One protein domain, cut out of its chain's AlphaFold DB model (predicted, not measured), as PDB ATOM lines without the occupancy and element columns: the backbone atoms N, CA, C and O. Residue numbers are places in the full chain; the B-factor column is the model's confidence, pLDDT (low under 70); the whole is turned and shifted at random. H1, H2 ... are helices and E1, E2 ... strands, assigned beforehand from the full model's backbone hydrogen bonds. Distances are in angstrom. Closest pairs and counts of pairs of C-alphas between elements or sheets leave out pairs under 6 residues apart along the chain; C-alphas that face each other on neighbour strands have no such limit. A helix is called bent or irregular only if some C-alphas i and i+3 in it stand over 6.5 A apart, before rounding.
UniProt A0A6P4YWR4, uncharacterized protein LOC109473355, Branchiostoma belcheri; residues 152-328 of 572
ATOM      1  N   GLN A 152      39.903 -35.461 -61.644       80.62
ATOM      2  CA  GLN A 152      40.714 -34.261 -61.732       80.62
ATOM      3  C   GLN A 152      39.952 -33.116 -61.060       80.62
ATOM      4  O   GLN A 152      38.765 -32.924 -61.317       80.62
ATOM      5  N   VAL A 153      40.633 -32.348 -60.217       79.00
ATOM      6  CA  VAL A 153      40.072 -31.191 -59.515       79.00
ATOM      7  C   VAL A 153      40.846 -29.944 -59.916       79.00
ATOM      8  O   VAL A 153      42.044 -29.841 -59.669       79.00
ATOM      9  N   ASP A 154      40.171 -28.977 -60.524       82.38
ATOM     10  CA  ASP A 154      40.710 -27.654 -60.826       82.38
ATOM     11  C   ASP A 154      40.113 -26.641 -59.838       82.38
ATOM     12  O   ASP A 154      38.922 -26.374 -59.866       82.38
ATOM     13  N   GLY A 155      40.920 -26.052 -58.962       81.94
ATOM     14  CA  GLY A 155      40.508 -24.993 -58.042       81.94
ATOM     15  C   GLY A 155      41.040 -23.625 -58.464       81.94
ATOM     16  O   GLY A 155      42.160 -23.521 -58.966       81.94
ATOM     17  N   LYS A 156      40.282 -22.556 -58.219       81.94
ATOM     18  CA  LYS A 156      40.791 -21.178 -58.253       81.94
ATOM     19  C   LYS A 156      40.257 -20.405 -57.054       81.94
ATOM     20  O   LYS A 156      39.058 -20.439 -56.790       81.94
ATOM     21  N   GLY A 157      41.136 -19.685 -56.370       80.19
ATOM     22  CA  GLY A 157      40.779 -18.737 -55.320       80.19
ATOM     23  C   GLY A 157      41.386 -17.370 -55.596       80.19
ATOM     24  O   GLY A 157      42.486 -17.281 -56.147       80.19
ATOM     25  N   GLU A 158      40.678 -16.312 -55.213       77.19
ATOM     26  CA  GLU A 158      41.185 -14.939 -55.248       77.19
ATOM     27  C   GLU A 158      41.085 -14.291 -53.866       77.19
ATOM     28  O   GLU A 158      40.040 -14.358 -53.216       77.19
ATOM     29  N   GLY A 159      42.172 -13.656 -53.428       77.62
ATOM     30  CA  GLY A 159      42.276 -12.966 -52.146       77.62
ATOM     31  C   GLY A 159      42.871 -11.570 -52.295       77.62
ATOM     32  O   GLY A 159      43.617 -11.303 -53.232       77.62
ATOM     33  N   VAL A 160      42.528 -10.678 -51.372       78.06
ATOM     34  CA  VAL A 160      43.006  -9.292 -51.332       78.06
ATOM     35  C   VAL A 160      43.999  -9.140 -50.185       78.06
ATOM     36  O   VAL A 160      43.728  -9.603 -49.074       78.06
ATOM     37  N   THR A 161      45.143  -8.507 -50.435       77.56
ATOM     38  CA  THR A 161      46.144  -8.215 -49.401       77.56
ATOM     39  C   THR A 161      45.813  -6.929 -48.641       77.56
ATOM     40  O   THR A 161      45.057  -6.087 -49.125       77.56
ATOM     41  N   SER A 162      46.394  -6.737 -47.456       76.00
ATOM     42  CA  SER A 162      46.291  -5.493 -46.681       76.00
ATOM     43  C   SER A 162      46.845  -4.291 -47.447       76.00
ATOM     44  O   SER A 162      46.341  -3.179 -47.294       76.00
ATOM     45  N   ASP A 163      47.824  -4.529 -48.321       73.44
ATOM     46  CA  ASP A 163      48.376  -3.526 -49.223       73.44
ATOM     47  C   ASP A 163      47.454  -3.239 -50.416       73.44
ATOM     48  O   ASP A 163      47.692  -2.261 -51.121       73.44
ATOM     49  N   GLY A 164      46.421  -4.054 -50.669       71.88
ATOM     50  CA  GLY A 164      45.443  -3.883 -51.749       71.88
ATOM     51  C   GLY A 164      45.714  -4.645 -53.044       71.88
ATOM     52  O   GLY A 164      45.040  -4.379 -54.038       71.88
ATOM     53  N   ASP A 165      46.694  -5.550 -53.065       75.31
ATOM     54  CA  ASP A 165      46.925  -6.452 -54.198       75.31
ATOM     55  C   ASP A 165      45.824  -7.515 -54.270       75.31
ATOM     56  O   ASP A 165      45.384  -8.018 -53.236       75.31
ATOM     57  N   VAL A 166      45.417  -7.908 -55.482       76.69
ATOM     58  CA  VAL A 166      44.529  -9.061 -55.687       76.69
ATOM     59  C   VAL A 166      45.366 -10.258 -56.123       76.69
ATOM     60  O   VAL A 166      45.798 -10.354 -57.267       76.69
ATOM     61  N   LEU A 167      45.579 -11.197 -55.209       74.81
ATOM     62  CA  LEU A 167      46.282 -12.444 -55.480       74.81
ATOM     63  C   LEU A 167      45.301 -13.490 -55.996       74.81
ATOM     64  O   LEU A 167      44.248 -13.714 -55.401       74.81
ATOM     65  N   SER A 168      45.669 -14.177 -57.074       73.75
ATOM     66  CA  SER A 168      44.920 -15.327 -57.580       73.75
ATOM     67  C   SER A 168      45.778 -16.585 -57.516       73.75
ATOM     68  O   SER A 168      46.939 -16.585 -57.923       73.75
ATOM     69  N   ALA A 169      45.204 -17.666 -57.003       73.62
ATOM     70  CA  ALA A 169      45.834 -18.975 -56.964       73.62
ATOM     71  C   ALA A 169      44.977 -19.951 -57.762       73.62
ATOM     72  O   ALA A 169      43.775 -20.068 -57.526       73.62
ATOM     73  N   LYS A 170      45.598 -20.664 -58.705       77.44
ATOM     74  CA  LYS A 170      44.973 -21.782 -59.409       77.44
ATOM     75  C   LYS A 170      45.676 -23.067 -59.007       77.44
ATOM     76  O   LYS A 170      46.901 -23.149 -59.053       77.44
ATOM     77  N   VAL A 171      44.895 -24.069 -58.645       76.56
ATOM     78  CA  VAL A 171      45.381 -25.386 -58.260       76.56
ATOM     79  C   VAL A 171      44.763 -26.415 -59.190       76.56
ATOM     80  O   VAL A 171      43.598 -26.315 -59.551       76.56
ATOM     81  N   ARG A 172      45.554 -27.403 -59.595       78.44
ATOM     82  CA  ARG A 172      45.074 -28.583 -60.305       78.44
ATOM     83  C   ARG A 172      45.568 -29.812 -59.561       78.44
ATOM     84  O   ARG A 172      46.769 -29.923 -59.323       78.44
ATOM     85  N   TYR A 173      44.647 -30.692 -59.205       73.50
ATOM     86  CA  TYR A 173      44.914 -32.003 -58.637       73.50
ATOM     87  C   TYR A 173      44.409 -33.097 -59.583       73.50
ATOM     88  O   TYR A 173      43.361 -32.912 -60.202       73.50
ATOM     89  N   PRO A 174      45.124 -34.223 -59.714       66.69
ATOM     90  CA  PRO A 174      46.468 -34.481 -59.177       66.69
ATOM     91  C   PRO A 174      47.518 -33.499 -59.739       66.69
ATOM     92  O   PRO A 174      47.414 -33.042 -60.879       66.69
ATOM     93  N   LYS A 175      48.517 -33.124 -58.925       62.69
ATOM     94  CA  LYS A 175      49.633 -32.282 -59.386       62.69
ATOM     95  C   LYS A 175      50.624 -33.162 -60.159       62.69
ATOM     96  O   LYS A 175      50.991 -34.217 -59.643       62.69
ATOM     97  N   PRO A 176      51.116 -32.738 -61.338       49.59
ATOM     98  CA  PRO A 176      52.228 -33.429 -61.976       49.59
ATOM     99  C   PRO A 176      53.433 -33.397 -61.019       49.59
ATOM    100  O   PRO A 176      53.844 -32.311 -60.613       49.59
ATOM    101  N   ASN A 177      53.963 -34.572 -60.652       48.44
ATOM    102  CA  ASN A 177      55.087 -34.805 -59.722       48.44
ATOM    103  C   ASN A 177      54.780 -34.857 -58.205       48.44
ATOM    104  O   ASN A 177      55.709 -34.719 -57.412       48.44
ATOM    105  N   TRP A 178      53.532 -35.088 -57.768       48.25
ATOM    106  CA  TRP A 178      53.265 -35.468 -56.359       48.25
ATOM    107  C   TRP A 178      53.478 -36.972 -56.082       48.25
ATOM    108  O   TRP A 178      53.349 -37.428 -54.948       48.25
ATOM    109  N   ASP A 179      53.874 -37.754 -57.088       44.72
ATOM    110  CA  ASP A 179      54.452 -39.078 -56.859       44.72
ATOM    111  C   ASP A 179      55.822 -38.892 -56.205       44.72
ATOM    112  O   ASP A 179      56.798 -38.758 -56.931       44.72
ATOM    113  N   LEU A 180      55.880 -38.779 -54.869       42.50
ATOM    114  CA  LEU A 180      57.055 -39.013 -54.005       42.50
ATOM    115  C   LEU A 180      56.747 -38.681 -52.522       42.50
ATOM    116  O   LEU A 180      57.448 -37.893 -51.892       42.50
ATOM    117  N   LEU A 181      55.740 -39.314 -51.912       43.41
ATOM    118  CA  LEU A 181      55.765 -39.508 -50.454       43.41
ATOM    119  C   LEU A 181      55.520 -40.988 -50.110       43.41
ATOM    120  O   LEU A 181      54.467 -41.522 -50.464       43.41
ATOM    121  N   PRO A 182      56.480 -41.672 -49.456       44.09
ATOM    122  CA  PRO A 182      56.321 -43.060 -49.037       44.09
ATOM    123  C   PRO A 182      55.260 -43.213 -47.933       44.09
ATOM    124  O   PRO A 182      55.429 -42.740 -46.814       44.09
ATOM    125  N   SER A 183      54.165 -43.869 -48.308       52.03
ATOM    126  CA  SER A 183      53.492 -45.036 -47.701       52.03
ATOM    127  C   SER A 183      53.214 -45.193 -46.194       52.03
ATOM    128  O   SER A 183      52.401 -46.064 -45.900       52.03
ATOM    129  N   ASP A 184      53.765 -44.424 -45.251       49.34
ATOM    130  CA  ASP A 184      53.526 -44.735 -43.819       49.34
ATOM    131  C   ASP A 184      52.493 -43.815 -43.145       49.34
ATOM    132  O   ASP A 184      51.801 -44.235 -42.219       49.34
ATOM    133  N   HIS A 185      52.293 -42.598 -43.662       55.19
ATOM    134  CA  HIS A 185      51.237 -41.689 -43.206       55.19
ATOM    135  C   HIS A 185      50.624 -40.944 -44.400       55.19
ATOM    136  O   HIS A 185      51.154 -39.903 -44.805       55.19
ATOM    137  N   PRO A 186      49.524 -41.440 -45.001       63.91
ATOM    138  CA  PRO A 186      48.831 -40.675 -46.028       63.91
ATOM    139  C   PRO A 186      48.406 -39.331 -45.427       63.91
ATOM    140  O   PRO A 186      47.953 -39.274 -44.289       63.91
ATOM    141  N   GLN A 187      48.591 -38.236 -46.163       71.81
ATOM    142  CA  GLN A 187      48.026 -36.934 -45.781       71.81
ATOM    143  C   GLN A 187      46.601 -36.779 -46.311       71.81
ATOM    144  O   GLN A 187      45.847 -35.952 -45.816       71.81
ATOM    145  N   LEU A 188      46.243 -37.568 -47.321       75.75
ATOM    146  CA  LEU A 188      44.970 -37.526 -48.012       75.75
ATOM    147  C   LEU A 188      44.352 -38.918 -47.993       75.75
ATOM    148  O   LEU A 188      44.998 -39.885 -48.398       75.75
ATOM    149  N   MET A 189      43.101 -39.004 -47.569       76.19
ATOM    150  CA  MET A 189      42.289 -40.206 -47.661       76.19
ATOM    151  C   MET A 189      41.009 -39.899 -48.400       76.19
ATOM    152  O   MET A 189      40.467 -38.803 -48.292       76.19
ATOM    153  N   VAL A 190      40.558 -40.865 -49.186       76.62
ATOM    154  CA  VAL A 190      39.336 -40.749 -49.965       76.62
ATOM    155  C   VAL A 190      38.518 -41.987 -49.681       76.62
ATOM    156  O   VAL A 190      38.901 -43.087 -50.083       76.62
ATOM    157  N   ASN A 191      37.408 -41.783 -48.991       77.44
ATOM    158  CA  ASN A 191      36.406 -42.797 -48.757       77.44
ATOM    159  C   ASN A 191      35.291 -42.596 -49.775       77.44
ATOM    160  O   ASN A 191      34.944 -41.476 -50.157       77.44
ATOM    161  N   THR A 192      34.755 -43.708 -50.243       72.50
ATOM    162  CA  THR A 192      33.651 -43.725 -51.190       72.50
ATOM    163  C   THR A 192      32.599 -44.644 -50.613       72.50
ATOM    164  O   THR A 192      32.923 -45.787 -50.291       72.50
ATOM    165  N   ASP A 193      31.372 -44.158 -50.477       68.12
ATOM    166  CA  ASP A 193      30.250 -45.014 -50.104       68.12
ATOM    167  C   ASP A 193      29.905 -45.944 -51.287       68.12
ATOM    168  O   ASP A 193      30.053 -45.585 -52.462       68.12
ATOM    169  N   ASN A 194      29.463 -47.161 -50.977       64.62
ATOM    170  CA  ASN A 194      29.000 -48.148 -51.942       64.62
ATOM    171  C   ASN A 194      27.671 -47.750 -52.620       64.62
ATOM    172  O   ASN A 194      27.359 -48.301 -53.678       64.62
ATOM    173  N   GLY A 195      26.882 -46.831 -52.042       62.22
ATOM    174  CA  GLY A 195      25.487 -46.606 -52.446       62.22
ATOM    175  C   GLY A 195      25.154 -45.307 -53.189       62.22
ATOM    176  O   GLY A 195      24.368 -45.346 -54.136       62.22
ATOM    177  N   ASP A 196      25.697 -44.154 -52.797       69.31
ATOM    178  CA  ASP A 196      25.105 -42.834 -53.109       69.31
ATOM    179  C   ASP A 196      25.998 -41.897 -53.951       69.31
ATOM    180  O   ASP A 196      25.693 -40.715 -54.110       69.31
ATOM    181  N   CYS A 197      27.091 -42.412 -54.521       75.56
ATOM    182  CA  CYS A 197      28.100 -41.634 -55.255       75.56
ATOM    183  C   CYS A 197      28.768 -40.524 -54.423       75.56
ATOM    184  O   CYS A 197      29.289 -39.545 -54.983       75.56
ATOM    185  N   ARG A 198      28.732 -40.639 -53.093       79.12
ATOM    186  CA  ARG A 198      29.417 -39.727 -52.190       79.12
ATOM    187  C   ARG A 198      30.898 -40.059 -52.117       79.12
ATOM    188  O   ARG A 198      31.313 -41.205 -51.945       79.12
ATOM    189  N   VAL A 199      31.692 -39.008 -52.254       77.75
ATOM    190  CA  VAL A 199      33.138 -39.024 -52.093       77.75
ATOM    191  C   VAL A 199      33.473 -38.141 -50.912       77.75
ATOM    192  O   VAL A 199      33.216 -36.934 -50.919       77.75
ATOM    193  N   ASP A 200      34.066 -38.769 -49.913       82.56
ATOM    194  CA  ASP A 200      34.484 -38.153 -48.674       82.56
ATOM    195  C   ASP A 200      36.008 -38.097 -48.666       82.56
ATOM    196  O   ASP A 200      36.693 -39.116 -48.636       82.56
ATOM    197  N   LEU A 201      36.554 -36.891 -48.761       82.19
ATOM    198  CA  LEU A 201      37.985 -36.654 -48.843       82.19
ATOM    199  C   LEU A 201      38.457 -36.019 -47.540       82.19
ATOM    200  O   LEU A 201      38.007 -34.944 -47.151       82.19
ATOM    201  N   PHE A 202      39.375 -36.687 -46.863       84.69
ATOM    202  CA  PHE A 202      39.957 -36.253 -45.605       84.69
ATOM    203  C   PHE A 202      41.395 -35.832 -45.854       84.69
ATOM    204  O   PHE A 202      42.199 -36.606 -46.370       84.69
ATOM    205  N   TRP A 203      41.723 -34.601 -45.490       85.56
ATOM    206  CA  TRP A 203      43.061 -34.050 -45.591       85.56
ATOM    207  C   TRP A 203      43.577 -33.704 -44.198       85.56
ATOM    208  O   TRP A 203      43.031 -32.843 -43.503       85.56
ATOM    209  N   ALA A 204      44.634 -34.393 -43.790       83.19
ATOM    210  CA  ALA A 204      45.370 -34.063 -42.590       83.19
ATOM    211  C   ALA A 204      46.311 -32.881 -42.841       83.19
ATOM    212  O   ALA A 204      47.185 -32.934 -43.713       83.19
ATOM    213  N   VAL A 205      46.156 -31.831 -42.038       81.88
ATOM    214  CA  VAL A 205      46.948 -30.608 -42.159       81.88
ATOM    215  C   VAL A 205      48.275 -30.795 -41.428       81.88
ATOM    216  O   VAL A 205      48.295 -30.950 -40.212       81.88
ATOM    217  N   TYR A 206      49.376 -30.796 -42.184       77.00
ATOM    218  CA  TYR A 206      50.727 -31.038 -41.657       77.00
ATOM    219  C   TYR A 206      51.703 -29.881 -41.876       77.00
ATOM    220  O   TYR A 206      52.662 -29.731 -41.122       77.00
ATOM    221  N   GLN A 207      51.541 -29.104 -42.950       72.88
ATOM    222  CA  GLN A 207      52.484 -28.028 -43.238       72.88
ATOM    223  C   GLN A 207      52.186 -26.836 -42.334       72.88
ATOM    224  O   GLN A 207      51.043 -26.401 -42.251       72.88
ATOM    225  N   ALA A 208      53.221 -26.254 -41.725       69.25
ATOM    226  CA  ALA A 208      53.075 -25.121 -40.806       69.25
ATOM    227  C   ALA A 208      52.328 -23.921 -41.425       69.25
ATOM    228  O   ALA A 208      51.636 -23.186 -40.724       69.25
ATOM    229  N   ILE A 209      52.450 -23.722 -42.745       70.62
ATOM    230  CA  ILE A 209      51.705 -22.686 -43.474       70.62
ATOM    231  C   ILE A 209      50.214 -23.034 -43.530       70.62
ATOM    232  O   ILE A 209      49.386 -22.184 -43.212       70.62
ATOM    233  N   ASP A 210      49.875 -24.269 -43.906       74.69
ATOM    234  CA  ASP A 210      48.486 -24.727 -43.992       74.69
ATOM    235  C   ASP A 210      47.827 -24.723 -42.608       74.69
ATOM    236  O   ASP A 210      46.704 -24.250 -42.463       74.69
ATOM    237  N   GLU A 211      48.546 -25.161 -41.570       75.75
ATOM    238  CA  GLU A 211      48.076 -25.119 -40.184       75.75
ATOM    239  C   GLU A 211      47.804 -23.683 -39.735       75.75
ATOM    240  O   GLU A 211      46.738 -23.404 -39.194       75.75
ATOM    241  N   ALA A 212      48.713 -22.744 -40.019       73.94
ATOM    242  CA  ALA A 212      48.506 -21.337 -39.697       73.94
ATOM    243  C   ALA A 212      47.280 -20.749 -40.417       73.94
ATOM    244  O   ALA A 212      46.553 -19.948 -39.832       73.94
ATOM    245  N   ILE A 213      47.029 -21.140 -41.671       74.69
ATOM    246  CA  ILE A 213      45.837 -20.716 -42.419       74.69
ATOM    247  C   ILE A 213      44.571 -21.309 -41.784       74.69
ATOM    248  O   ILE A 213      43.618 -20.575 -41.522       74.69
ATOM    249  N   VAL A 214      44.562 -22.614 -41.508       79.88
ATOM    250  CA  VAL A 214      43.400 -23.329 -40.958       79.88
ATOM    251  C   VAL A 214      43.083 -22.881 -39.529       79.88
ATOM    252  O   VAL A 214      41.915 -22.647 -39.228       79.88
ATOM    253  N   ASP A 215      44.089 -22.653 -38.680       79.56
ATOM    254  CA  ASP A 215      43.930 -22.092 -37.329       79.56
ATOM    255  C   ASP A 215      43.267 -20.707 -37.384       79.56
ATOM    256  O   ASP A 215      42.311 -20.430 -36.656       79.56
ATOM    257  N   LYS A 216      43.696 -19.842 -38.316       76.56
ATOM    258  CA  LYS A 216      43.075 -18.522 -38.513       76.56
ATOM    259  C   LYS A 216      41.635 -18.624 -38.996       76.56
ATOM    260  O   LYS A 216      40.786 -17.919 -38.455       76.56
ATOM    261  N   LEU A 217      41.344 -19.502 -39.955       77.69
ATOM    262  CA  LEU A 217      39.972 -19.753 -40.405       77.69
ATOM    263  C   LEU A 217      39.095 -20.264 -39.249       77.69
ATOM    264  O   LEU A 217      38.006 -19.737 -39.011       77.69
ATOM    265  N   TRP A 218      39.600 -21.207 -38.459       79.06
ATOM    266  CA  TRP A 218      38.893 -21.765 -37.310       79.06
ATOM    267  C   TRP A 218      38.578 -20.706 -36.240       79.06
ATOM    268  O   TRP A 218      37.426 -20.570 -35.825       79.06
ATOM    269  N   LEU A 219      39.558 -19.876 -35.856       76.88
ATOM    270  CA  LEU A 219      39.373 -18.773 -34.896       76.88
ATOM    271  C   LEU A 219      38.337 -17.734 -35.356       76.88
ATOM    272  O   LEU A 219      37.780 -16.999 -34.539       76.88
ATOM    273  N   THR A 220      38.053 -17.683 -36.657       70.50
ATOM    274  CA  THR A 220      37.070 -16.766 -37.259       70.50
ATOM    275  C   THR A 220      35.679 -17.352 -37.387       70.50
ATOM    276  O   THR A 220      34.806 -16.735 -37.992       70.50
ATOM    277  N   LYS A 221      35.456 -18.520 -36.778       73.00
ATOM    278  CA  LYS A 221      34.201 -19.276 -36.837       73.00
ATOM    279  C   LYS A 221      33.861 -19.801 -38.235       73.00
ATOM    280  O   LYS A 221      32.718 -20.180 -38.487       73.00
ATOM    281  N   VAL A 222      34.846 -19.879 -39.136       74.75
ATOM    282  CA  VAL A 222      34.710 -20.559 -40.432       74.75
ATOM    283  C   VAL A 222      34.965 -22.049 -40.211       74.75
ATOM    284  O   VAL A 222      36.032 -22.576 -40.506       74.75
ATOM    285  N   HIS A 223      33.982 -22.726 -39.619       79.56
ATOM    286  CA  HIS A 223      34.047 -24.166 -39.330       79.56
ATOM    287  C   HIS A 223      33.533 -25.022 -40.496       79.56
ATOM    288  O   HIS A 223      33.853 -26.207 -40.602       79.56
ATOM    289  N   SER A 224      32.693 -24.438 -41.352       80.12
ATOM    290  CA  SER A 224      32.128 -25.088 -42.530       80.12
ATOM    291  C   SER A 224      31.816 -24.047 -43.601       80.12
ATOM    292  O   SER A 224      31.359 -22.951 -43.277       80.12
ATOM    293  N   THR A 225      32.057 -24.382 -44.864       77.31
ATOM    294  CA  THR A 225      31.561 -23.624 -46.019       77.31
ATOM    295  C   THR A 225      30.940 -24.585 -47.023       77.31
ATOM    296  O   THR A 225      31.386 -25.725 -47.187       77.31
ATOM    297  N   THR A 226      29.878 -24.127 -47.671       78.62
ATOM    298  CA  THR A 226      29.172 -24.849 -48.720       78.62
ATOM    299  C   THR A 226      29.454 -24.195 -50.061       78.62
ATOM    300  O   THR A 226      29.467 -22.967 -50.208       78.62
ATOM    301  N   CYS A 227      29.677 -25.035 -51.060       79.25
ATOM    302  CA  CYS A 227      29.871 -24.620 -52.431       79.25
ATOM    303  C   CYS A 227      28.791 -25.249 -53.308       79.25
ATOM    304  O   CYS A 227      28.445 -26.422 -53.146       79.25
ATOM    305  N   PHE A 228      28.264 -24.461 -54.239       75.81
ATOM    306  CA  PHE A 228      27.086 -24.817 -55.027       75.81
ATOM    307  C   PHE A 228      27.448 -24.956 -56.500       75.81
ATOM    308  O   PHE A 228      28.225 -24.159 -57.034       75.81
ATOM    309  N   SER A 229      26.882 -25.966 -57.159       70.62
ATOM    310  CA  SER A 229      26.949 -26.117 -58.612       70.62
ATOM    311  C   SER A 229      25.694 -25.522 -59.259       70.62
ATOM    312  O   SER A 229      24.633 -26.141 -59.189       70.62
ATOM    313  N   GLY A 230      25.812 -24.349 -59.886       61.22
ATOM    314  CA  GLY A 230      24.689 -23.618 -60.497       61.22
ATOM    315  C   GLY A 230      24.177 -22.445 -59.644       61.22
ATOM    316  O   GLY A 230      24.724 -22.190 -58.567       61.22
ATOM    317  N   PRO A 231      23.173 -21.686 -60.124       50.44
ATOM    318  CA  PRO A 231      22.567 -20.604 -59.355       50.44
ATOM    319  C   PRO A 231      21.951 -21.150 -58.058       50.44
ATOM    320  O   PRO A 231      21.324 -22.208 -58.046       50.44
ATOM    321  N   ALA A 232      22.127 -20.416 -56.956       44.00
ATOM    322  CA  ALA A 232      21.823 -20.846 -55.582       44.00
ATOM    323  C   ALA A 232      20.349 -21.240 -55.308       44.00
ATOM    324  O   ALA A 232      20.023 -21.665 -54.202       44.00
ATOM    325  N   SER A 233      19.454 -21.091 -56.288       42.22
ATOM    326  CA  SER A 233      18.025 -21.404 -56.213       42.22
ATOM    327  C   SER A 233      17.661 -22.862 -56.531       42.22
ATOM    328  O   SER A 233      16.515 -23.248 -56.297       42.22
ATOM    329  N   ASP A 234      18.588 -23.679 -57.046       45.50
ATOM    330  CA  ASP A 234      18.313 -25.086 -57.363       45.50
ATOM    331  C   ASP A 234      18.511 -25.999 -56.140       45.50
ATOM    332  O   ASP A 234      19.630 -26.349 -55.761       45.50
ATOM    333  N   LEU A 235      17.399 -26.455 -55.552       42.97
ATOM    334  CA  LEU A 235      17.352 -27.417 -54.433       42.97
ATOM    335  C   LEU A 235      17.940 -28.810 -54.767       42.97
ATOM    336  O   LEU A 235      18.177 -29.594 -53.855       42.97
ATOM    337  N   ASN A 236      18.196 -29.104 -56.049       47.66
ATOM    338  CA  ASN A 236      18.859 -30.326 -56.534       47.66
ATOM    339  C   ASN A 236      20.362 -30.129 -56.831       47.66
ATOM    340  O   ASN A 236      20.999 -31.014 -57.410       47.66
ATOM    341  N   SER A 237      20.938 -28.970 -56.499       54.16
ATOM    342  CA  SER A 237      22.367 -28.721 -56.698       54.16
ATOM    343  C   SER A 237      23.206 -29.657 -55.818       54.16
ATOM    344  O   SER A 237      22.968 -29.797 -54.619       54.16
ATOM    345  N   SER A 238      24.195 -30.335 -56.413       58.47
ATOM    346  CA  SER A 238      25.187 -31.087 -55.639       58.47
ATOM    347  C   SER A 238      25.919 -30.114 -54.716       58.47
ATOM    348  O   SER A 238      26.449 -29.103 -55.182       58.47
ATOM    349  N   VAL A 239      25.933 -30.412 -53.419       65.06
ATOM    350  CA  VAL A 239      26.599 -29.585 -52.412       65.06
ATOM    351  C   VAL A 239      28.016 -30.111 -52.230       65.06
ATOM    352  O   VAL A 239      28.210 -31.285 -51.923       65.06
ATOM    353  N   PHE A 240      29.009 -29.243 -52.419       72.19
ATOM    354  CA  PHE A 240      30.380 -29.510 -51.997       72.19
ATOM    355  C   PHE A 240      30.585 -28.863 -50.632       72.19
ATOM    356  O   PHE A 240      30.555 -27.638 -50.509       72.19
ATOM    357  N   MET A 241      30.728 -29.682 -49.595       76.25
ATOM    358  CA  MET A 241      30.935 -29.207 -48.228       76.25
ATOM    359  C   MET A 241      32.412 -29.246 -47.883       76.25
ATOM    360  O   MET A 241      33.059 -30.270 -48.083       76.25
ATOM    361  N   ILE A 242      32.920 -28.159 -47.308       80.75
ATOM    362  CA  ILE A 242      34.271 -28.075 -46.760       80.75
ATOM    363  C   ILE A 242      34.137 -27.867 -45.258       80.75
ATOM    364  O   ILE A 242      33.618 -26.846 -44.813       80.75
ATOM    365  N   ASN A 243      34.599 -28.830 -44.473       82.38
ATOM    366  CA  ASN A 243      34.536 -28.805 -43.021       82.38
ATOM    367  C   ASN A 243      35.951 -28.744 -42.459       82.38
ATOM    368  O   ASN A 243      36.762 -29.632 -42.705       82.38
ATOM    369  N   LEU A 244      36.231 -27.699 -41.690       84.75
ATOM    370  CA  LEU A 244      37.445 -27.604 -40.890       84.75
ATOM    371  C   LEU A 244      37.098 -28.193 -39.529       84.75
ATOM    372  O   LEU A 244      36.031 -27.873 -39.001       84.75
ATOM    373  N   ILE A 245      37.940 -29.075 -38.996       83.88
ATOM    374  CA  ILE A 245      37.698 -29.772 -37.730       83.88
ATOM    375  C   ILE A 245      38.956 -29.669 -36.872       83.88
ATOM    376  O   ILE A 245      40.030 -30.105 -37.283       83.88
ATOM    377  N   ASP A 246      38.803 -29.087 -35.686       85.00
ATOM    378  CA  ASP A 246      39.806 -29.070 -34.621       85.00
ATOM    379  C   ASP A 246      39.622 -30.316 -33.746       85.00
ATOM    380  O   ASP A 246      38.546 -30.518 -33.175       85.00
ATOM    381  N   LYS A 247      40.650 -31.165 -33.644       85.06
ATOM    382  CA  LYS A 247      40.566 -32.409 -32.862       85.06
ATOM    383  C   LYS A 247      40.471 -32.171 -31.356       85.06
ATOM    384  O   LYS A 247      39.952 -33.028 -30.642       85.06
ATOM    385  N   GLU A 248      40.952 -31.031 -30.869       80.50
ATOM    386  CA  GLU A 248      40.932 -30.676 -29.446       80.50
ATOM    387  C   GLU A 248      39.594 -30.040 -29.037       80.50
ATOM    388  O   GLU A 248      39.229 -30.006 -27.856       80.50
ATOM    389  N   ALA A 249      38.812 -29.573 -30.016       75.88
ATOM    390  CA  ALA A 249      37.482 -29.026 -29.803       75.88
ATOM    391  C   ALA A 249      36.449 -30.150 -29.591       75.88
ATOM    392  O   ALA A 249      35.640 -30.465 -30.461       75.88
ATOM    393  N   ASN A 250      36.437 -30.714 -28.379       64.56
ATOM    394  CA  ASN A 250      35.621 -31.860 -27.933       64.56
ATOM    395  C   ASN A 250      34.079 -31.720 -28.069       64.56
ATOM    396  O   ASN A 250      33.341 -32.599 -27.629       64.56
ATOM    397  N   TYR A 251      33.575 -30.620 -28.638       69.94
ATOM    398  CA  TYR A 251      32.147 -30.324 -28.817       69.94
ATOM    399  C   TYR A 251      31.671 -30.398 -30.277       69.94
ATOM    400  O   TYR A 251      30.488 -30.167 -30.526       69.94
ATOM    401  N   ASP A 252      32.547 -30.690 -31.244       73.56
ATOM    402  CA  ASP A 252      32.144 -30.781 -32.651       73.56
ATOM    403  C   ASP A 252      31.437 -32.123 -32.944       73.56
ATOM    404  O   ASP A 252      32.068 -33.182 -32.860       73.56
ATOM    405  N   PRO A 253      30.144 -32.124 -33.321       75.75
ATOM    406  CA  PRO A 253      29.400 -33.355 -33.592       75.75
ATOM    407  C   PRO A 253      29.918 -34.121 -34.817       75.75
ATOM    408  O   PRO A 253      29.570 -35.285 -34.989       75.75
ATOM    409  N   ARG A 254      30.741 -33.500 -35.672       80.69
ATOM    410  CA  ARG A 254      31.324 -34.127 -36.871       80.69
ATOM    411  C   ARG A 254      32.545 -34.991 -36.541       80.69
ATOM    412  O   ARG A 254      32.963 -35.793 -37.374       80.69
ATOM    413  N   LEU A 255      33.106 -34.859 -35.335       82.12
ATOM    414  CA  LEU A 255      34.304 -35.587 -34.910       82.12
ATOM    415  C   LEU A 255      34.074 -37.104 -34.817       82.12
ATOM    416  O   LEU A 255      34.998 -37.875 -35.063       82.12
ATOM    417  N   SER A 256      32.848 -37.537 -34.497       85.19
ATOM    418  CA  SER A 256      32.476 -38.959 -34.490       85.19
ATOM    419  C   SER A 256      32.590 -39.576 -35.882       85.19
ATOM    420  O   SER A 256      33.206 -40.625 -36.031       85.19
ATOM    421  N   TYR A 257      32.067 -38.883 -36.895       84.56
ATOM    422  CA  TYR A 257      32.118 -39.331 -38.282       84.56
ATOM    423  C   TYR A 257      33.557 -39.405 -38.803       84.56
ATOM    424  O   TYR A 257      33.930 -40.397 -39.423       84.56
ATOM    425  N   VAL A 258      34.389 -38.399 -38.502       84.94
ATOM    426  CA  VAL A 258      35.819 -38.437 -38.854       84.94
ATOM    427  C   VAL A 258      36.500 -39.634 -38.197       84.94
ATOM    428  O   VAL A 258      37.176 -40.376 -38.894       84.94
ATOM    429  N   ARG A 259      36.285 -39.863 -36.895       86.38
ATOM    430  CA  ARG A 259      36.913 -40.968 -36.150       86.38
ATOM    431  C   ARG A 259      36.587 -42.348 -36.723       86.38
ATOM    432  O   ARG A 259      37.425 -43.230 -36.661       86.38
ATOM    433  N   GLU A 260      35.389 -42.533 -37.265       86.69
ATOM    434  CA  GLU A 260      34.978 -43.795 -37.891       86.69
ATOM    435  C   GLU A 260      35.595 -43.998 -39.286       86.69
ATOM    436  O   GLU A 260      35.737 -45.125 -39.747       86.69
ATOM    437  N   ASN A 261      35.982 -42.909 -39.956       84.12
ATOM    438  CA  ASN A 261      36.370 -42.909 -41.367       84.12
ATOM    439  C   ASN A 261      37.860 -42.639 -41.619       84.12
ATOM    440  O   ASN A 261      38.318 -42.788 -42.754       84.12
ATOM    441  N   VAL A 262      38.622 -42.245 -40.596       83.75
ATOM    442  CA  VAL A 262      40.073 -42.029 -40.681       83.75
ATOM    443  C   VAL A 262      40.819 -42.961 -39.715       83.75
ATOM    444  O   VAL A 262      40.267 -43.328 -38.683       83.75
ATOM    445  N   PRO A 263      42.077 -43.340 -40.004       85.19
ATOM    446  CA  PRO A 263      42.872 -44.207 -39.148       85.19
ATOM    447  C   PRO A 263      43.071 -43.603 -37.761       85.19
ATOM    448  O   PRO A 263      43.320 -42.401 -37.639       85.19
ATOM    449  N   ASP A 264      43.116 -44.455 -36.737       85.50
ATOM    450  CA  ASP A 264      43.366 -44.031 -35.353       85.50
ATOM    451  C   ASP A 264      44.656 -43.206 -35.223       85.50
ATOM    452  O   ASP A 264      44.683 -42.202 -34.513       85.50
ATOM    453  N   SER A 265      45.688 -43.530 -36.016       84.00
ATOM    454  CA  SER A 265      46.944 -42.765 -36.066       84.00
ATOM    455  C   SER A 265      46.757 -41.271 -36.361       84.00
ATOM    456  O   SER A 265      47.526 -40.455 -35.857       84.00
ATOM    457  N   TRP A 266      45.741 -40.888 -37.146       84.06
ATOM    458  CA  TRP A 266      45.450 -39.477 -37.406       84.06
ATOM    459  C   TRP A 266      44.787 -38.802 -36.210       84.06
ATOM    460  O   TRP A 266      45.026 -37.626 -35.933       84.06
ATOM    461  N   MET A 267      43.939 -39.538 -35.498       84.31
ATOM    462  CA  MET A 267      43.230 -39.025 -34.333       84.31
ATOM    463  C   MET A 267      44.177 -38.857 -33.143       84.31
ATOM    464  O   MET A 267      44.109 -37.834 -32.464       84.31
ATOM    465  N   GLU A 268      45.103 -39.796 -32.957       83.69
ATOM    466  CA  GLU A 268      46.064 -39.843 -31.846       83.69
ATOM    467  C   GLU A 268      47.312 -38.967 -32.046       83.69
ATOM    468  O   GLU A 268      48.053 -38.732 -31.097       83.69
ATOM    469  N   SER A 269      47.570 -38.476 -33.260       80.56
ATOM    470  CA  SER A 269      48.750 -37.653 -33.551       80.56
ATOM    471  C   SER A 269      48.662 -36.248 -32.946       80.56
ATOM    472  O   SER A 269      47.781 -35.469 -33.316       80.56
ATOM    473  N   ASP A 270      49.643 -35.880 -32.120       72.44
ATOM    474  CA  ASP A 270      49.795 -34.522 -31.568       72.44
ATOM    475  C   ASP A 270      50.240 -33.483 -32.620       72.44
ATOM    476  O   ASP A 270      50.121 -32.280 -32.403       72.44
ATOM    477  N   PHE A 271      50.771 -33.924 -33.767       70.88
ATOM    478  CA  PHE A 271      51.280 -33.030 -34.820       70.88
ATOM    479  C   PHE A 271      50.201 -32.570 -35.798       70.88
ATOM    480  O   PHE A 271      50.365 -31.560 -36.475       70.88
ATOM    481  N   GLN A 272      49.112 -33.324 -35.913       75.00
ATOM    482  CA  GLN A 272      47.964 -32.920 -36.709       75.00
ATOM    483  C   GLN A 272      46.985 -32.270 -35.742       75.00
ATOM    484  O   GLN A 272      46.356 -32.981 -34.976       75.00
ATOM    485  N   LYS A 273      46.830 -30.948 -35.742       83.31
ATOM    486  CA  LYS A 273      45.780 -30.304 -34.930       83.31
ATOM    487  C   LYS A 273      44.427 -30.297 -35.648       83.31
ATOM    488  O   LYS A 273      43.375 -30.486 -35.036       83.31
ATOM    489  N   TYR A 274      44.472 -30.132 -36.971       86.31
ATOM    490  CA  TYR A 274      43.301 -29.964 -37.822       86.31
ATOM    491  C   TYR A 274      43.153 -31.077 -38.860       86.31
ATOM    492  O   TYR A 274      44.127 -31.513 -39.481       86.31
ATOM    493  N   ILE A 275      41.904 -31.468 -39.103       86.69
ATOM    494  CA  ILE A 275      41.498 -32.291 -40.243       86.69
ATOM    495  C   ILE A 275      40.541 -31.458 -41.092       86.69
ATOM    496  O   ILE A 275      39.568 -30.898 -40.583       86.69
ATOM    497  N   VAL A 276      40.813 -31.374 -42.395       86.06
ATOM    498  CA  VAL A 276      39.885 -30.783 -43.361       86.06
ATOM    499  C   VAL A 276      39.166 -31.914 -44.075       86.06
ATOM    500  O   VAL A 276      39.786 -32.740 -44.740       86.06
ATOM    501  N   TYR A 277      37.852 -31.960 -43.916       86.75
ATOM    502  CA  TYR A 277      36.990 -32.970 -44.504       86.75
ATOM    503  C   TYR A 277      36.109 -32.337 -45.583       86.75
ATOM    504  O   TYR A 277      35.372 -31.381 -45.331       86.75
ATOM    505  N   PHE A 278      36.185 -32.893 -46.783       84.00
ATOM    506  CA  PHE A 278      35.430 -32.490 -47.950       84.00
ATOM    507  C   PHE A 278      34.417 -33.575 -48.294       84.00
ATOM    508  O   PHE A 278      34.770 -34.749 -48.341       84.00
ATOM    509  N   SER A 279      33.181 -33.184 -48.585       84.12
ATOM    510  CA  SER A 279      32.147 -34.115 -49.034       84.12
ATOM    511  C   SER A 279      31.528 -33.624 -50.324       84.12
ATOM    512  O   SER A 279      31.124 -32.460 -50.415       84.12
ATOM    513  N   VAL A 280      31.464 -34.500 -51.321       78.38
ATOM    514  CA  VAL A 280      30.793 -34.230 -52.588       78.38
ATOM    515  C   VAL A 280      30.044 -35.464 -53.051       78.38
ATOM    516  O   VAL A 280      30.592 -36.559 -53.094       78.38
ATOM    517  N   THR A 281      28.805 -35.277 -53.482       75.00
ATOM    518  CA  THR A 281      28.096 -36.287 -54.264       75.00
ATOM    519  C   THR A 281      28.327 -35.991 -55.740       75.00
ATOM    520  O   THR A 281      27.787 -35.021 -56.282       75.00
ATOM    521  N   THR A 282      29.174 -36.785 -56.395       65.19
ATOM    522  CA  THR A 282      29.465 -36.618 -57.826       65.19
ATOM    523  C   THR A 282      28.608 -37.585 -58.625       65.19
ATOM    524  O   THR A 282      28.720 -38.791 -58.443       65.19
ATOM    525  N   MET A 283      27.776 -37.076 -59.529       63.44
ATOM    526  CA  MET A 283      26.986 -37.914 -60.435       63.44
ATOM    527  C   MET A 283      27.513 -37.769 -61.854       63.44
ATOM    528  O   MET A 283      27.692 -36.630 -62.296       63.44
ATOM    529  N   SER A 284      27.598 -38.895 -62.573       65.50
ATOM    530  CA  SER A 284      27.867 -38.966 -64.015       65.50
ATOM    531  C   SER A 284      29.212 -38.369 -64.448       65.50
ATOM    532  O   SER A 284      29.824 -37.561 -63.761       65.50
ATOM    533  N   GLY A 285      29.683 -38.746 -65.636       64.25
ATOM    534  CA  GLY A 285      30.938 -38.296 -66.241       64.25
ATOM    535  C   GLY A 285      31.058 -36.806 -66.586       64.25
ATOM    536  O   GLY A 285      32.002 -36.422 -67.281       64.25
ATOM    537  N   ASP A 286      30.131 -35.970 -66.125       68.00
ATOM    538  CA  ASP A 286      30.126 -34.539 -66.388       68.00
ATOM    539  C   ASP A 286      31.022 -33.799 -65.399       68.00
ATOM    540  O   ASP A 286      30.972 -33.998 -64.183       68.00
ATOM    541  N   LYS A 287      31.833 -32.880 -65.922       73.81
ATOM    542  CA  LYS A 287      32.558 -31.939 -65.071       73.81
ATOM    543  C   LYS A 287      31.571 -30.987 -64.394       73.81
ATOM    544  O   LYS A 287      30.684 -30.440 -65.051       73.81
ATOM    545  N   ARG A 288      31.746 -30.748 -63.098       76.00
ATOM    546  CA  ARG A 288      30.911 -29.824 -62.318       76.00
ATOM    547  C   ARG A 288      31.763 -28.780 -61.634       76.00
ATOM    548  O   ARG A 288      32.739 -29.118 -60.974       76.00
ATOM    549  N   ARG A 289      31.370 -27.515 -61.771       78.19
ATOM    550  CA  ARG A 289      31.992 -26.378 -61.089       78.19
ATOM    551  C   ARG A 289      31.157 -25.995 -59.874       78.19
ATOM    552  O   ARG A 289      29.952 -25.813 -60.000       78.19
ATOM    553  N   PHE A 290      31.814 -25.844 -58.738       79.88
ATOM    554  CA  PHE A 290      31.257 -25.453 -57.455       79.88
ATOM    555  C   PHE A 290      31.824 -24.093 -57.077       79.88
ATOM    556  O   PHE A 290      33.040 -23.920 -57.116       79.88
ATOM    557  N   VAL A 291      30.971 -23.141 -56.708       78.00
ATOM    558  CA  VAL A 291      31.385 -21.821 -56.206       78.00
ATOM    559  C   VAL A 291      31.085 -21.759 -54.714       78.00
ATOM    560  O   VAL A 291      29.958 -22.030 -54.301       78.00
ATOM    561  N   CYS A 292      32.099 -21.464 -53.907       77.62
ATOM    562  CA  CYS A 292      32.025 -21.478 -52.449       77.62
ATOM    563  C   CYS A 292      31.565 -20.134 -51.896       77.62
ATOM    564  O   CYS A 292      32.087 -19.087 -52.283       77.62
ATOM    565  N   GLN A 293      30.637 -20.172 -50.942       74.06
ATOM    566  CA  GLN A 293      30.237 -18.986 -50.192       74.06
ATOM    567  C   GLN A 293      31.244 -18.739 -49.067       74.06
ATOM    568  O   GLN A 293      31.244 -19.422 -48.039       74.06
ATOM    569  N   LEU A 294      32.137 -17.775 -49.285       72.38
ATOM    570  CA  LEU A 294      33.120 -17.351 -48.292       72.38
ATOM    571  C   LEU A 294      32.615 -16.123 -47.520       72.38
ATOM    572  O   LEU A 294      31.873 -15.315 -48.079       72.38
ATOM    573  N   PRO A 295      33.020 -15.947 -46.250       68.75
ATOM    574  CA  PRO A 295      32.707 -14.737 -45.500       68.75
ATOM    575  C   PRO A 295      33.321 -13.497 -46.160       68.75
ATOM    576  O   PRO A 295      34.483 -13.516 -46.563       68.75
ATOM    577  N   GLU A 296      32.571 -12.393 -46.195       61.12
ATOM    578  CA  GLU A 296      33.024 -11.118 -46.778       61.12
ATOM    579  C   GLU A 296      34.186 -10.470 -46.009       61.12
ATOM    580  O   GLU A 296      34.937  -9.671 -46.568       61.12
ATOM    581  N   THR A 297      34.343 -10.806 -44.725       61.44
ATOM    582  CA  THR A 297      35.398 -10.269 -43.862       61.44
ATOM    583  C   THR A 297      36.177 -11.409 -43.217       61.44
ATOM    584  O   THR A 297      35.601 -12.295 -42.587       61.44
ATOM    585  N   MET A 298      37.501 -11.380 -43.371       62.06
ATOM    586  CA  MET A 298      38.420 -12.257 -42.654       62.06
ATOM    587  C   MET A 298      39.475 -11.409 -41.937       62.06
ATOM    588  O   MET A 298      39.838 -10.332 -42.407       62.06
ATOM    589  N   PRO A 299      39.988 -11.845 -40.781       61.97
ATOM    590  CA  PRO A 299      41.162 -11.231 -40.204       61.97
ATOM    591  C   PRO A 299      42.382 -11.499 -41.079       61.97
ATOM    592  O   PRO A 299      42.495 -12.514 -41.760       61.97
ATOM    593  N   SER A 300      43.316 -10.570 -40.968       64.06
ATOM    594  CA  SER A 300      44.614 -10.541 -41.623       64.06
ATOM    595  C   SER A 300      45.380 -11.875 -41.443       64.06
ATOM    596  O   SER A 300      45.835 -12.190 -40.333       64.06
ATOM    597  N   ILE A 301      45.494 -12.684 -42.503       65.19
ATOM    598  CA  ILE A 301      46.302 -13.911 -42.529       65.19
ATOM    599  C   ILE A 301      47.707 -13.538 -42.991       65.19
ATOM    600  O   ILE A 301      47.942 -13.316 -44.178       65.19
ATOM    601  N   LYS A 302      48.655 -13.518 -42.052       65.50
ATOM    602  CA  LYS A 302      50.069 -13.255 -42.337       65.50
ATOM    603  C   LYS A 302      50.776 -14.539 -42.741       65.50
ATOM    604  O   LYS A 302      51.126 -15.345 -41.883       65.50
ATOM    605  N   ILE A 303      51.037 -14.693 -44.031       64.12
ATOM    606  CA  ILE A 303      51.839 -15.791 -44.567       64.12
ATOM    607  C   ILE A 303      53.294 -15.323 -44.629       64.12
ATOM    608  O   ILE A 303      53.607 -14.329 -45.285       64.12
ATOM    609  N   ARG A 304      54.189 -16.032 -43.932       60.75
ATOM    610  CA  ARG A 304      55.641 -15.862 -44.066       60.75
ATOM    611  C   ARG A 304      56.185 -16.984 -44.953       60.75
ATOM    612  O   ARG A 304      56.089 -18.142 -44.547       60.75
ATOM    613  N   PRO A 305      56.733 -16.686 -46.139       56.62
ATOM    614  CA  PRO A 305      57.454 -17.677 -46.929       56.62
ATOM    615  C   PRO A 305      58.671 -18.199 -46.151       56.62
ATOM    616  O   PRO A 305      59.278 -17.464 -45.377       56.62
ATOM    617  N   VAL A 306      59.027 -19.468 -46.361       52.56
ATOM    618  CA  VAL A 306      60.091 -20.188 -45.625       52.56
ATOM    619  C   VAL A 306      61.510 -19.678 -45.959       52.56
ATOM    620  O   VAL A 306      62.468 -20.032 -45.280       52.56
ATOM    621  N   GLU A 307      61.664 -18.792 -46.947       56.66
ATOM    622  CA  GLU A 307      62.931 -18.117 -47.259       56.66
ATOM    623  C   GLU A 307      62.997 -16.720 -46.620       56.66
ATOM    624  O   GLU A 307      62.129 -15.875 -46.849       56.66
ATOM    625  N   GLU A 308      64.067 -16.467 -45.857       48.12
ATOM    626  CA  GLU A 308      64.303 -15.299 -44.983       48.12
ATOM    627  C   GLU A 308      64.290 -13.913 -45.671       48.12
ATOM    628  O   GLU A 308      64.489 -12.892 -45.014       48.12
ATOM    629  N   SER A 309      64.015 -13.835 -46.975       49.56
ATOM    630  CA  SER A 309      63.988 -12.588 -47.751       49.56
ATOM    631  C   SER A 309      62.690 -12.312 -48.520       49.56
ATOM    632  O   SER A 309      62.656 -11.367 -49.307       49.56
ATOM    633  N   LEU A 310      61.612 -13.080 -48.321       51.19
ATOM    634  CA  LEU A 310      60.365 -12.896 -49.079       51.19
ATOM    635  C   LEU A 310      59.222 -12.317 -48.225       51.19
ATOM    636  O   LEU A 310      59.006 -12.704 -47.079       51.19
ATOM    637  N   MET A 311      58.523 -11.339 -48.814       54.50
ATOM    638  CA  MET A 311      57.420 -10.544 -48.255       54.50
ATOM    639  C   MET A 311      56.478 -11.339 -47.342       54.50
ATOM    640  O   MET A 311      55.987 -12.404 -47.709       54.50
ATOM    641  N   THR A 312      56.149 -10.769 -46.177       60.31
ATOM    642  CA  THR A 312      54.963 -11.196 -45.424       60.31
ATOM    643  C   THR A 312      53.735 -10.741 -46.200       60.31
ATOM    644  O   THR A 312      53.497  -9.541 -46.308       60.31
ATOM    645  N   VAL A 313      52.979 -11.685 -46.751       65.12
ATOM    646  CA  VAL A 313      51.714 -11.387 -47.428       65.12
ATOM    647  C   VAL A 313      50.617 -11.440 -46.385       65.12
ATOM    648  O   VAL A 313      50.459 -12.454 -45.708       65.12
ATOM    649  N   ASP A 314      49.887 -10.343 -46.239       72.69
ATOM    650  CA  ASP A 314      48.811 -10.236 -45.267       72.69
ATOM    651  C   ASP A 314      47.463 -10.227 -45.992       72.69
ATOM    652  O   ASP A 314      47.090  -9.218 -46.577       72.69
ATOM    653  N   ILE A 315      46.769 -11.365 -46.041       71.56
ATOM    654  CA  ILE A 315      45.491 -11.509 -46.760       71.56
ATOM    655  C   ILE A 315      44.356 -11.054 -45.845       71.56
ATOM    656  O   ILE A 315      44.181 -11.608 -44.765       71.56
ATOM    657  N   VAL A 316      43.571 -10.066 -46.275       72.62
ATOM    658  CA  VAL A 316      42.496  -9.453 -45.469       72.62
ATOM    659  C   VAL A 316      41.088  -9.830 -45.936       72.62
ATOM    660  O   VAL A 316      40.125  -9.630 -45.202       72.62
ATOM    661  N   ALA A 317      40.938 -10.376 -47.144       72.50
ATOM    662  CA  ALA A 317      39.652 -10.854 -47.648       72.50
ATOM    663  C   ALA A 317      39.833 -11.917 -48.739       72.50
ATOM    664  O   ALA A 317      40.807 -11.869 -49.491       72.50
ATOM    665  N   PHE A 318      38.865 -12.827 -48.874       72.56
ATOM    666  CA  PHE A 318      38.719 -13.688 -50.052       72.56
ATOM    667  C   PHE A 318      37.533 -13.201 -50.887       72.56
ATOM    668  O   PHE A 318      36.472 -12.911 -50.346       72.56
ATOM    669  N   ASN A 319      37.715 -13.090 -52.203       69.69
ATOM    670  CA  ASN A 319      36.664 -12.614 -53.102       69.69
ATOM    671  C   ASN A 319      35.759 -13.747 -53.564       69.69
ATOM    672  O   ASN A 319      34.549 -13.666 -53.406       69.69
ATOM    673  N   TYR A 320      36.347 -14.789 -54.144       72.50
ATOM    674  CA  TYR A 320      35.631 -15.998 -54.519       72.50
ATOM    675  C   TYR A 320      36.588 -17.183 -54.526       72.50
ATOM    676  O   TYR A 320      37.803 -17.044 -54.702       72.50
ATOM    677  N   MET A 321      36.011 -18.366 -54.368       78.88
ATOM    678  CA  MET A 321      36.692 -19.631 -54.561       78.88
ATOM    679  C   MET A 321      35.770 -20.547 -55.350       78.88
ATOM    680  O   MET A 321      34.587 -20.657 -55.037       78.88
ATOM    681  N   TRP A 322      36.304 -21.192 -56.382       80.19
ATOM    682  CA  TRP A 322      35.587 -22.238 -57.092       80.19
ATOM    683  C   TRP A 322      36.453 -23.479 -57.271       80.19
ATOM    684  O   TRP A 322      37.676 -23.383 -57.386       80.19
ATOM    685  N   ALA A 323      35.803 -24.635 -57.326       80.88
ATOM    686  CA  ALA A 323      36.404 -25.925 -57.634       80.88
ATOM    687  C   ALA A 323      35.628 -26.583 -58.781       80.88
ATOM    688  O   ALA A 323      34.410 -26.663 -58.733       80.88
ATOM    689  N   GLU A 324      36.298 -27.023 -59.838       81.19
ATOM    690  CA  GLU A 324      35.738 -27.851 -60.905       81.19
ATOM    691  C   GLU A 324      36.212 -29.284 -60.683       81.19
ATOM    692  O   GLU A 324      37.410 -29.556 -60.704       81.19
ATOM    693  N   ILE A 325      35.272 -30.194 -60.452       79.62
ATOM    694  CA  ILE A 325      35.529 -31.623 -60.304       79.62
ATOM    695  C   ILE A 325      35.156 -32.285 -61.621       79.62
ATOM    696  O   ILE A 325      34.023 -32.173 -62.092       79.62
ATOM    697  N   LYS A 326      36.121 -32.970 -62.224       79.75
ATOM    698  CA  LYS A 326      35.972 -33.697 -63.477       79.75
ATOM    699  C   LYS A 326      36.214 -35.187 -63.226       79.75
ATOM    700  O   LYS A 326      37.355 -35.564 -62.951       79.75
ATOM    701  N   PRO A 327      35.191 -36.041 -63.355       80.06
ATOM    702  CA  PRO A 327      35.381 -37.486 -63.386       80.06
ATOM    703  C   PRO A 327      36.225 -37.872 -64.603       80.06
ATOM    704  O   PRO A 327      35.919 -37.484 -65.731       80.06
ATOM    705  N   VAL A 328      37.316 -38.597 -64.370       81.25
ATOM    706  CA  VAL A 328      38.222 -39.056 -65.434       81.25
ATOM    707  C   VAL A 328      38.066 -40.554 -65.666       81.25
ATOM    708  O   VAL A 328      38.083 -40.989 -66.815       81.25
TER     709      VAL A 328
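AT A GLANCE: This is residues 152 to 328 of the 572 residues of the protein "uncharacterized protein LOC109473355" of Branchiostoma belcheri (UniProt A0A6P4YWR4). One antiparallel sheet is folded into a deep, open trough that curls round helix H1, with one wall made of E3, E4, E5, E6 and E7 and the other of E1, E2, E8 and E10. The walls join where E5 pairs with E8, E2 and E3 leave the trough open, and the bent strand E10 brings short E9 over to H1; H2 and H3 only graze the sheet. The printed part has 177 residues with ten named strands and three named helices, in the order E1 E2 E3 E4 H1 E5 E6 H2 H3 E7 E8 E9 E10, and its class is mixed, helices and strands. The whole is compact, with a radius of gyration of the C-alphas of 16.9 A and spans of 50 by 41 by 38 A; residues 176 to 184 stand free.

HOW THE PARTS SIT: Start at the first printed residue: E1, residues 152 to 161, forms a hairpin with E2, residues 166 to 173, and N 155 and O 171 are 2.8 A apart, within hydrogen-bond range. On the other side of E1 you find E10, residues 313 to 327, antiparallel to it at 165 degrees, with N 154 and O 324 at 2.8 A. E10 bends by 93 degrees at residue 316, and its pairing is staggered: residues 313 to 315 pair with E9, residues 301 to 303, where N 301 and O 315 are 2.8 A apart, and residues 321 to 325 pair with E8, residues 288 to 292, where N 290 and O 323 are 2.7 A apart. E8 is antiparallel to E5, residues 224 to 228, at 137 degrees, with N 228 and O 291 at 3.0 A. On the other side of E5 is E6, residues 239 to 246, its hairpin partner, with N 227 and O 240 at 2.8 A. E6 is antiparallel to E7, residues 274 to 281, with N 243 and O 277 at 2.8 A. E7 is antiparallel to E4, residues 198 to 204, with N 201 and O 278 at 2.8 A, and E4 forms a hairpin with E3, residues 188 to 192, with N 189 and O 202 at 2.8 A. The edge strands of this branched, twisted sheet are E2, E3 and E9, and E2 and E3 are apart. The sheet curls round H1, residues 208 to 219; its closest C-alphas to E9 are those of Ile 213 and Ile 301, 6.8 A, and to E6 those of Trp 218 and Leu 244, 7.0 A. H2, residues 255 to 261, only grazes the sheet, and so does H3, residues 264 to 268; the two are close but not clearly touching, with C-alphas 259 and 267 at 6.9 A. In H1, H2 and H3 every O i to N i+4 pair is within hydrogen-bond range.

IN THESE COORDINATES: Find C-alpha 152 at (40.714, -34.261, -61.732); from there E1 runs 29.3 A to C-alpha 161, and E2 runs 23.1 A from 166 to 173. After E3, residues 188 to 192, E4 covers 19.5 A from 198 to 204. Look for C-alpha 208 at (53.075, -25.121, -40.806), where H1 begins its 16.2 A. E5, residues 224 to 228, is followed by E6, 22.2 A from 239 to 246, then by H2, residues 255 to 261, and H3, residues 264 to 268. E7 spans 23.3 A from 274 to 281, before the shorter E8 at 288 to 292 and E9 at 301 to 303. E10, 34.7 A from 313 to 327, ends at C-alpha 327, (35.381, -37.486, -63.386).

THE WHOLE: The two C-alphas farthest apart are those of Gly 195 and Ser 309, 51.6 A, while those of the first and last printed residues are 6.6 A apart. The printed part has no cut, and its one long link joins E2 to E3 with 14 residues. The mean pLDDT of the printed part is 72.1; look for values under 70 in 55 residues, among them 174 to 186, 230 to 239 and 295 to 313.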